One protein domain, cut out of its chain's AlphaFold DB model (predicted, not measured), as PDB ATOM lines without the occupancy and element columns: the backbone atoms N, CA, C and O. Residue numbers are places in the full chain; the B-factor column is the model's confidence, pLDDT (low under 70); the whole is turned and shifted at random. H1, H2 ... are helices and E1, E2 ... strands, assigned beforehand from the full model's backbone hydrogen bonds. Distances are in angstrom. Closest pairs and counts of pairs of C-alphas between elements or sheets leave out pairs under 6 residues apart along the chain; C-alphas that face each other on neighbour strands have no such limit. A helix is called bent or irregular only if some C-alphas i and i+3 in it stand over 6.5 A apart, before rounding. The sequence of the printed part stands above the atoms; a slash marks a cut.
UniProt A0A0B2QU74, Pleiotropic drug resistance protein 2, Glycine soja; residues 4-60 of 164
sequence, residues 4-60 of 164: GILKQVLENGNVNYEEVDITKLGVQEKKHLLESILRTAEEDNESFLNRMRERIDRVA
ATOM      1  N   GLY A   4      -7.294 -36.575  -7.975       76.31
ATOM      2  CA  GLY A   4      -8.150 -35.412  -8.204       76.31
ATOM      3  C   GLY A   4      -9.617 -35.786  -8.032       76.31
ATOM      4  O   GLY A   4      -9.961 -36.958  -8.135       76.31
ATOM      5  N   ILE A   5     -10.472 -34.803  -7.765       78.19
ATOM      6  CA  ILE A   5     -11.925 -34.989  -7.712       78.19
ATOM      7  C   ILE A   5     -12.509 -34.334  -8.960       78.19
ATOM      8  O   ILE A   5     -12.246 -33.157  -9.213       78.19
ATOM      9  N   LEU A   6     -13.271 -35.092  -9.741       72.81
ATOM     10  CA  LEU A   6     -13.972 -34.609 -10.920       72.81
ATOM     11  C   LEU A   6     -15.458 -34.454 -10.602       72.81
ATOM     12  O   LEU A   6     -16.081 -35.369 -10.075       72.81
ATOM     13  N   LYS A   7     -16.024 -33.301 -10.947       72.31
ATOM     14  CA  LYS A   7     -17.464 -33.054 -10.894       72.31
ATOM     15  C   LYS A   7     -18.063 -33.453 -12.242       72.31
ATOM     16  O   LYS A   7     -17.711 -32.852 -13.254       72.31
ATOM     17  N   GLN A   8     -18.946 -34.445 -12.264       67.50
ATOM     18  CA  GLN A   8     -19.683 -34.849 -13.460       67.50
ATOM     19  C   GLN A   8     -21.170 -34.560 -13.253       67.50
ATOM     20  O   GLN A   8     -21.772 -34.991 -12.269       67.50
ATOM     21  N   VAL A   9     -21.757 -33.793 -14.169       63.12
ATOM     22  CA  VAL A   9     -23.198 -33.527 -14.175       63.12
ATOM     23  C   VAL A   9     -23.863 -34.656 -14.955       63.12
ATOM     24  O   VAL A   9     -23.599 -34.821 -16.146       63.12
ATOM     25  N   LEU A  10     -24.670 -35.466 -14.270       69.19
ATOM     26  CA  LEU A  10     -25.471 -36.519 -14.888       69.19
ATOM     27  C   LEU A  10     -26.665 -35.890 -15.624       69.19
ATOM     28  O   LEU A  10     -27.144 -34.823 -15.247       69.19
ATOM     29  N   GLU A  11     -27.186 -36.565 -16.651       64.62
ATOM     30  CA  GLU A  11     -28.294 -36.068 -17.494       64.62
ATOM     31  C   GLU A  11     -29.586 -35.760 -16.711       64.62
ATOM     32  O   GLU A  11     -30.435 -35.000 -17.169       64.62
ATOM     33  N   ASN A  12     -29.720 -36.303 -15.499       72.62
ATOM     34  CA  ASN A  12     -30.824 -36.045 -14.571       72.62
ATOM     35  C   ASN A  12     -30.616 -34.803 -13.676       72.62
ATOM     36  O   ASN A  12     -31.410 -34.576 -12.765       72.62
ATOM     37  N   GLY A  13     -29.548 -34.028 -13.890       63.28
ATOM     38  CA  GLY A  13     -29.211 -32.840 -13.100       63.28
ATOM     39  C   GLY A  13     -28.514 -33.131 -11.766       63.28
ATOM     40  O   GLY A  13     -28.162 -32.195 -11.048       63.28
ATOM     41  N   ASN A  14     -28.268 -34.402 -11.425       70.25
ATOM     42  CA  ASN A  14     -27.510 -34.755 -10.229       70.25
ATOM     43  C   ASN A  14     -26.006 -34.587 -10.465       70.25
ATOM     44  O   ASN A  14     -25.463 -34.969 -11.502       70.25
ATOM     45  N   VAL A  15     -25.321 -34.034  -9.466       70.69
ATOM     46  CA  VAL A  15     -23.875 -33.809  -9.495       70.69
ATOM     47  C   VAL A  15     -23.175 -34.973  -8.800       70.69
ATOM     48  O   VAL A  15     -23.340 -35.150  -7.594       70.69
ATOM     49  N   ASN A  16     -22.381 -35.743  -9.546       77.19
ATOM     50  CA  ASN A  16     -21.519 -36.786  -8.995       77.19
ATOM     51  C   ASN A  16     -20.077 -36.274  -8.850       77.19
ATOM     52  O   ASN A  16     -19.588 -35.528  -9.702       77.19
ATOM     53  N   TYR A  17     -19.400 -36.678  -7.775       76.88
ATOM     54  CA  TYR A  17     -17.990 -36.378  -7.535       76.88
ATOM     55  C   TYR A  17     -17.189 -37.676  -7.608       76.88
ATOM     56  O   TYR A  17     -17.299 -38.522  -6.724       76.88
ATOM     57  N   GLU A  18     -16.368 -37.826  -8.643       78.62
ATOM     58  CA  GLU A  18     -15.552 -39.023  -8.846       78.62
ATOM     59  C   GLU A  18     -14.088 -38.766  -8.485       78.62
ATOM     60  O   GLU A  18     -13.499 -37.755  -8.874       78.62
ATOM     61  N   GLU A  19     -13.477 -39.690  -7.739       79.12
ATOM     62  CA  GLU A  19     -12.046 -39.648  -7.440       79.12
ATOM     63  C   GLU A  19     -11.260 -40.264  -8.604       79.12
ATOM     64  O   GLU A  19     -11.368 -41.455  -8.892       79.12
ATOM     65  N   VAL A  20     -10.433 -39.456  -9.263       80.50
ATOM     66  CA  VAL A  20      -9.641 -39.857 -10.427       80.50
ATOM     67  C   VAL A  20      -8.155 -39.845 -10.075       80.50
ATOM     68  O   VAL A  20      -7.613 -38.842  -9.603       80.50
ATOM     69  N   ASP A  21      -7.450 -40.950 -10.330       81.88
ATOM     70  CA  ASP A  21      -5.990 -40.996 -10.210       81.88
ATOM     71  C   ASP A  21      -5.337 -40.386 -11.455       81.88
ATOM     72  O   ASP A  21      -5.213 -41.022 -12.502       81.88
ATOM     73  N   ILE A  22      -4.868 -39.145 -11.324       78.12
ATOM     74  CA  ILE A  22      -4.331 -38.351 -12.435       78.12
ATOM     75  C   ILE A  22      -3.075 -39.003 -13.040       78.12
ATOM     76  O   ILE A  22      -2.732 -38.777 -14.205       78.12
ATOM     77  N   THR A  23      -2.371 -39.822 -12.253       80.56
ATOM     78  CA  THR A  23      -1.098 -40.431 -12.663       80.56
ATOM     79  C   THR A  23      -1.264 -41.635 -13.586       80.56
ATOM     80  O   THR A  23      -0.318 -41.962 -14.299       80.56
ATOM     81  N   LYS A  24      -2.455 -42.249 -13.630       81.50
ATOM     82  CA  LYS A  24      -2.733 -43.469 -14.409       81.50
ATOM     83  C   LYS A  24      -3.480 -43.230 -15.724       81.50
ATOM     84  O   LYS A  24      -3.719 -44.182 -16.456       81.50
ATOM     85  N   LEU A  25      -3.829 -41.983 -16.028       80.00
ATOM     86  CA  LEU A  25      -4.657 -41.644 -17.187       80.00
ATOM     87  C   LEU A  25      -3.882 -41.691 -18.508       80.00
ATOM     88  O   LEU A  25      -2.783 -41.125 -18.621       80.00
ATOM     89  N   GLY A  26      -4.510 -42.275 -19.528       85.38
ATOM     90  CA  GLY A  26      -4.053 -42.211 -20.914       85.38
ATOM     91  C   GLY A  26      -4.140 -40.795 -21.502       85.38
ATOM     92  O   GLY A  26      -4.766 -39.893 -20.946       85.38
ATOM     93  N   VAL A  27      -3.512 -40.566 -22.661       85.00
ATOM     94  CA  VAL A  27      -3.485 -39.235 -23.311       85.00
ATOM     95  C   VAL A  27      -4.889 -38.763 -23.717       85.00
ATOM     96  O   VAL A  27      -5.213 -37.590 -23.537       85.00
ATOM     97  N   GLN A  28      -5.742 -39.668 -24.211       82.44
ATOM     98  CA  GLN A  28      -7.117 -39.336 -24.611       82.44
ATOM     99  C   GLN A  28      -8.016 -39.031 -23.406       82.44
ATOM    100  O   GLN A  28      -8.768 -38.061 -23.431       82.44
ATOM    101  N   GLU A  29      -7.876 -39.790 -22.318       80.75
ATOM    102  CA  GLU A  29      -8.603 -39.544 -21.066       80.75
ATOM    103  C   GLU A  29      -8.205 -38.202 -20.451       80.75
ATOM    104  O   GLU A  29      -9.070 -37.434 -20.049       80.75
ATOM    105  N   LYS A  30      -6.908 -37.858 -20.452       81.62
ATOM    106  CA  LYS A  30      -6.438 -36.533 -20.014       81.62
ATOM    107  C   LYS A  30      -7.052 -35.403 -20.837       81.62
ATOM    108  O   LYS A  30      -7.423 -34.383 -20.262       81.62
ATOM    109  N   LYS A  31      -7.169 -35.579 -22.159       83.06
ATOM    110  CA  LYS A  31      -7.803 -34.592 -23.042       83.06
ATOM    111  C   LYS A  31      -9.293 -34.445 -22.726       83.06
ATOM    112  O   LYS A  31      -9.757 -33.330 -22.539       83.06
ATOM    113  N   HIS A  32     -10.017 -35.553 -22.594       81.50
ATOM    114  CA  HIS A  32     -11.439 -35.533 -22.247       81.50
ATOM    115  C   HIS A  32     -11.699 -34.912 -20.863       81.50
ATOM    116  O   HIS A  32     -12.635 -34.135 -20.684       81.50
ATOM    117  N   LEU A  33     -10.843 -35.215 -19.882       81.19
ATOM    118  CA  LEU A  33     -10.905 -34.613 -18.552       81.19
ATOM    119  C   LEU A  33     -10.638 -33.110 -18.591       81.19
ATOM    120  O   LEU A  33     -11.339 -32.369 -17.913       81.19
ATOM    121  N   LEU A  34      -9.674 -32.649 -19.394       81.94
ATOM    122  CA  LEU A  34      -9.419 -31.219 -19.573       81.94
ATOM    123  C   LEU A  34     -10.650 -30.500 -20.133       81.94
ATOM    124  O   LEU A  34     -11.068 -29.501 -19.561       81.94
ATOM    125  N   GLU A  35     -11.261 -31.036 -21.189       79.94
ATOM    126  CA  GLU A  35     -12.482 -30.476 -21.791       79.94
ATOM    127  C   GLU A  35     -13.649 -30.448 -20.791       79.94
ATOM    128  O   GLU A  35     -14.355 -29.450 -20.656       79.94
ATOM    129  N   SER A  36     -13.811 -31.525 -20.017       76.56
ATOM    130  CA  SER A  36     -14.859 -31.627 -18.994       76.56
ATOM    131  C   SER A  36     -14.650 -30.619 -17.861       76.56
ATOM    132  O   SER A  36     -15.613 -30.017 -17.382       76.56
ATOM    133  N   ILE A  37     -13.396 -30.405 -17.449       78.69
ATOM    134  CA  ILE A  37     -13.022 -29.391 -16.458       78.69
ATOM    135  C   ILE A  37     -13.278 -27.990 -17.010       78.69
ATOM    136  O   ILE A  37     -13.854 -27.186 -16.290       78.69
ATOM    137  N   LEU A  38     -12.889 -27.699 -18.254       78.94
ATOM    138  CA  LEU A  38     -13.080 -26.378 -18.863       78.94
ATOM    139  C   LEU A  38     -14.565 -26.018 -18.959       78.94
ATOM    140  O   LEU A  38     -14.965 -24.976 -18.447       78.94
ATOM    141  N   ARG A  39     -15.394 -26.921 -19.497       72.56
ATOM    142  CA  ARG A  39     -16.845 -26.706 -19.613       72.56
ATOM    143  C   ARG A  39     -17.507 -26.487 -18.251       72.56
ATOM    144  O   ARG A  39     -18.287 -25.559 -18.072       72.56
ATOM    145  N   THR A  40     -17.166 -27.324 -17.271       69.38
ATOM    146  CA  THR A  40     -17.713 -27.195 -15.910       69.38
ATOM    147  C   THR A  40     -17.210 -25.926 -15.223       69.38
ATOM    148  O   THR A  40     -17.946 -25.307 -14.460       69.38
ATOM    149  N   ALA A  41     -15.960 -25.531 -15.474       73.12
ATOM    150  CA  ALA A  41     -15.375 -24.333 -14.894       73.12
ATOM    151  C   ALA A  41     -16.043 -23.064 -15.424       73.12
ATOM    152  O   ALA A  41     -16.258 -22.153 -14.637       73.12
ATOM    153  N   GLU A  42     -16.394 -22.987 -16.709       70.38
ATOM    154  CA  GLU A  42     -17.083 -21.819 -17.275       70.38
ATOM    155  C   GLU A  42     -18.464 -21.604 -16.636       70.38
ATOM    156  O   GLU A  42     -18.730 -20.524 -16.106       70.38
ATOM    157  N   GLU A  43     -19.296 -22.649 -16.587       69.19
ATOM    158  CA  GLU A  43     -20.641 -22.589 -15.993       69.19
ATOM    159  C   GLU A  43     -20.604 -22.355 -14.468       69.19
ATOM    160  O   GLU A  43     -21.368 -21.552 -13.923       69.19
ATOM    161  N   ASP A  44     -19.700 -23.026 -13.742       74.94
ATOM    162  CA  ASP A  44     -19.616 -22.881 -12.283       74.94
ATOM    163  C   ASP A  44     -18.974 -21.545 -11.882       74.94
ATOM    164  O   ASP A  44     -19.392 -20.952 -10.885       74.94
ATOM    165  N   ASN A  45     -18.022 -21.016 -12.664       79.50
ATOM    166  CA  ASN A  45     -17.356 -19.750 -12.351       79.50
ATOM    167  C   ASN A  45     -18.341 -18.584 -12.316       79.50
ATOM    168  O   ASN A  45     -18.317 -17.828 -11.349       79.50
ATOM    169  N   GLU A  46     -19.219 -18.429 -13.310       80.50
ATOM    170  CA  GLU A  46     -20.193 -17.329 -13.298       80.50
ATOM    171  C   GLU A  46     -21.094 -17.412 -12.060       80.50
ATOM    172  O   GLU A  46     -21.237 -16.444 -11.306       80.50
ATOM    173  N   SER A  47     -21.628 -18.604 -11.786       84.00
ATOM    174  CA  SER A  47     -22.474 -18.838 -10.619       84.00
ATOM    175  C   SER A  47     -21.728 -18.572  -9.302       84.00
ATOM    176  O   SER A  47     -22.286 -18.007  -8.360       84.00
ATOM    177  N   PHE A  48     -20.446 -18.928  -9.228       85.12
ATOM    178  CA  PHE A  48     -19.582 -18.695  -8.080       85.12
ATOM    179  C   PHE A  48     -19.290 -17.209  -7.867       85.12
ATOM    180  O   PHE A  48     -19.388 -16.730  -6.736       85.12
ATOM    181  N   LEU A  49     -18.974 -16.475  -8.936       84.38
ATOM    182  CA  LEU A  49     -18.729 -15.035  -8.883       84.38
ATOM    183  C   LEU A  49     -19.992 -14.269  -8.479       84.38
ATOM    184  O   LEU A  49     -19.906 -13.352  -7.661       84.38
ATOM    185  N   ASN A  50     -21.161 -14.687  -8.967       86.00
ATOM    186  CA  ASN A  50     -22.444 -14.121  -8.552       86.00
ATOM    187  C   ASN A  50     -22.718 -14.392  -7.068       86.00
ATOM    188  O   ASN A  50     -22.993 -13.455  -6.324       86.00
ATOM    189  N   ARG A  51     -22.511 -15.625  -6.582       86.31
ATOM    190  CA  ARG A  51     -22.630 -15.947  -5.146       86.31
ATOM    191  C   ARG A  51     -21.653 -15.152  -4.274       86.31
ATOM    192  O   ARG A  51     -22.002 -14.758  -3.164       86.31
ATOM    193  N   MET A  52     -20.419 -14.948  -4.734       83.81
ATOM    194  CA  MET A  52     -19.423 -14.117  -4.048       83.81
ATOM    195  C   MET A  52     -19.899 -12.668  -3.936       83.81
ATOM    196  O   MET A  52     -19.878 -12.108  -2.840       83.81
ATOM    197  N   ARG A  53     -20.368 -12.087  -5.046       83.56
ATOM    198  CA  ARG A  53     -20.916 -10.727  -5.087       83.56
ATOM    199  C   ARG A  53     -22.125 -10.590  -4.164       83.56
ATOM    200  O   ARG A  53     -22.100  -9.755  -3.271       83.56
ATOM    201  N   GLU A  54     -23.107 -11.481  -4.285       87.31
ATOM    202  CA  GLU A  54     -24.299 -11.499  -3.428       87.31
ATOM    203  C   GLU A  54     -23.954 -11.579  -1.941       87.31
ATOM    204  O   GLU A  54     -24.615 -10.954  -1.114       87.31
ATOM    205  N   ARG A  55     -22.932 -12.364  -1.572       83.94
ATOM    206  CA  ARG A  55     -22.481 -12.458  -0.179       83.94
ATOM    207  C   ARG A  55     -21.928 -11.134   0.313       83.94
ATOM    208  O   ARG A  55     -22.290 -10.758   1.418       83.94
ATOM    209  N   ILE A  56     -21.091 -10.461  -0.475       80.06
ATOM    210  CA  ILE A  56     -20.516  -9.150  -0.138       80.06
ATOM    211  C   ILE A  56     -21.629  -8.102  -0.003       80.06
ATOM    212  O   ILE A  56     -21.678  -7.395   1.004       80.06
ATOM    213  N   ASP A  57     -22.561  -8.073  -0.958       82.69
ATOM    214  CA  ASP A  57     -23.676  -7.121  -0.982       82.69
ATOM    215  C   ASP A  57     -24.637  -7.342   0.198       82.69
ATOM    216  O   ASP A  57     -25.079  -6.391   0.841       82.69
ATOM    217  N   ARG A  58     -24.916  -8.608   0.547       83.62
ATOM    218  CA  ARG A  58     -25.817  -8.977   1.653       83.62
ATOM    219  C   ARG A  58     -25.343  -8.463   3.007       83.62
ATOM    220  O   ARG A  58     -26.175  -8.152   3.854       83.62
ATOM    221  N   VAL A  59     -24.034  -8.421   3.239       82.62
ATOM    222  CA  VAL A  59     -23.476  -7.950   4.516       82.62
ATOM    223  C   VAL A  59     -23.163  -6.453   4.516       82.62
ATOM    224  O   VAL A  59     -22.567  -5.978   5.477       82.62
ATOM    225  N   ALA A  60     -23.568  -5.715   3.470       75.50
ATOM    226  CA  ALA A  60     -23.330  -4.279   3.312       75.50
ATOM    227  C   ALA A  60     -21.870  -3.880   3.600       75.50
ATOM    228  O   ALA A  60     -21.602  -2.819   4.164       75.50
TER     229      ALA A  60
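This is residues 4 to 60 of the 164 residues of the protein "Pleiotropic drug resistance protein 2" of Glycine soja (UniProt A0A0B2QU74). A long helix, H1, has a small two-stranded hairpin, E1 and E2, set across its first part, and the rest of the helix runs on alone as a long arm. E1 is the strand near the helix, E2 is on the side of E1 away from it, and residues 42 to 60 stick out free of the body. The printed part has 57 residues, with two named strands and then one named helix along the chain; the sheet has the order E1 - E2 and is antiparallel, and the class is mixed, helices and strands. The whole is only just loose, close to extended, with a radius of gyration of the C-alphas of 15.0 A, and its C-alphas span 49 by 25 by 17 A, only just elongated.

From the first printed residue, E1, residues 4 to 9, and E2, residues 15 to 21, form a hairpin with a tight link of 5 residues. They are antiparallel neighbours, with 149 degrees between their N-to-C directions. N 4 and O 20 are within hydrogen-bond range at 2.8 A, and so are N 16 and O 8 at 2.9 A. The C-alphas of Ile 5 and Glu 19 face each other at 4.7 A. A second tight link, also of 5 residues, leads from E2 to H1, residues 27 to 58. The closest C-alphas of E1 and H1 are those of Leu 6 and Ile 37, 7.7 A apart, one of 2 pairs within 8 A. Within 10 A, residues 33 to 41 of H1 make 13 pairs of C-alphas with E1 and 1 with E2. H1 has a kink of 33 degrees near residue 43 but is not bent. In its backbone, 26 of 28 O i to N i+4 pairs are within hydrogen-bond range.

E1 begins at C-alpha 4, (-8.150, -35.412, -8.204), and is 16.3 A from first to last C-alpha. E2 begins at C-alpha 15, (-23.875, -33.809, -9.495), and is 19.3 A long in the same measure. H1 measures 45.1 A from C-alpha 27 to C-alpha 58, which is at (-25.817, -8.977, 1.653).

The C-alphas farthest apart are those of Gly 26 and Ala 60, at 49.0 A. Residues 42 to 60, of which 42 to 58 belong to H1, stand free; the body without them has 38 residues and spans 29 by 18 by 15 A. The printed part has no cut and no long link between named elements. The mean pLDDT of the printed part is 78.1, and residues 8 to 11, 13, 40 and 43 are under 70.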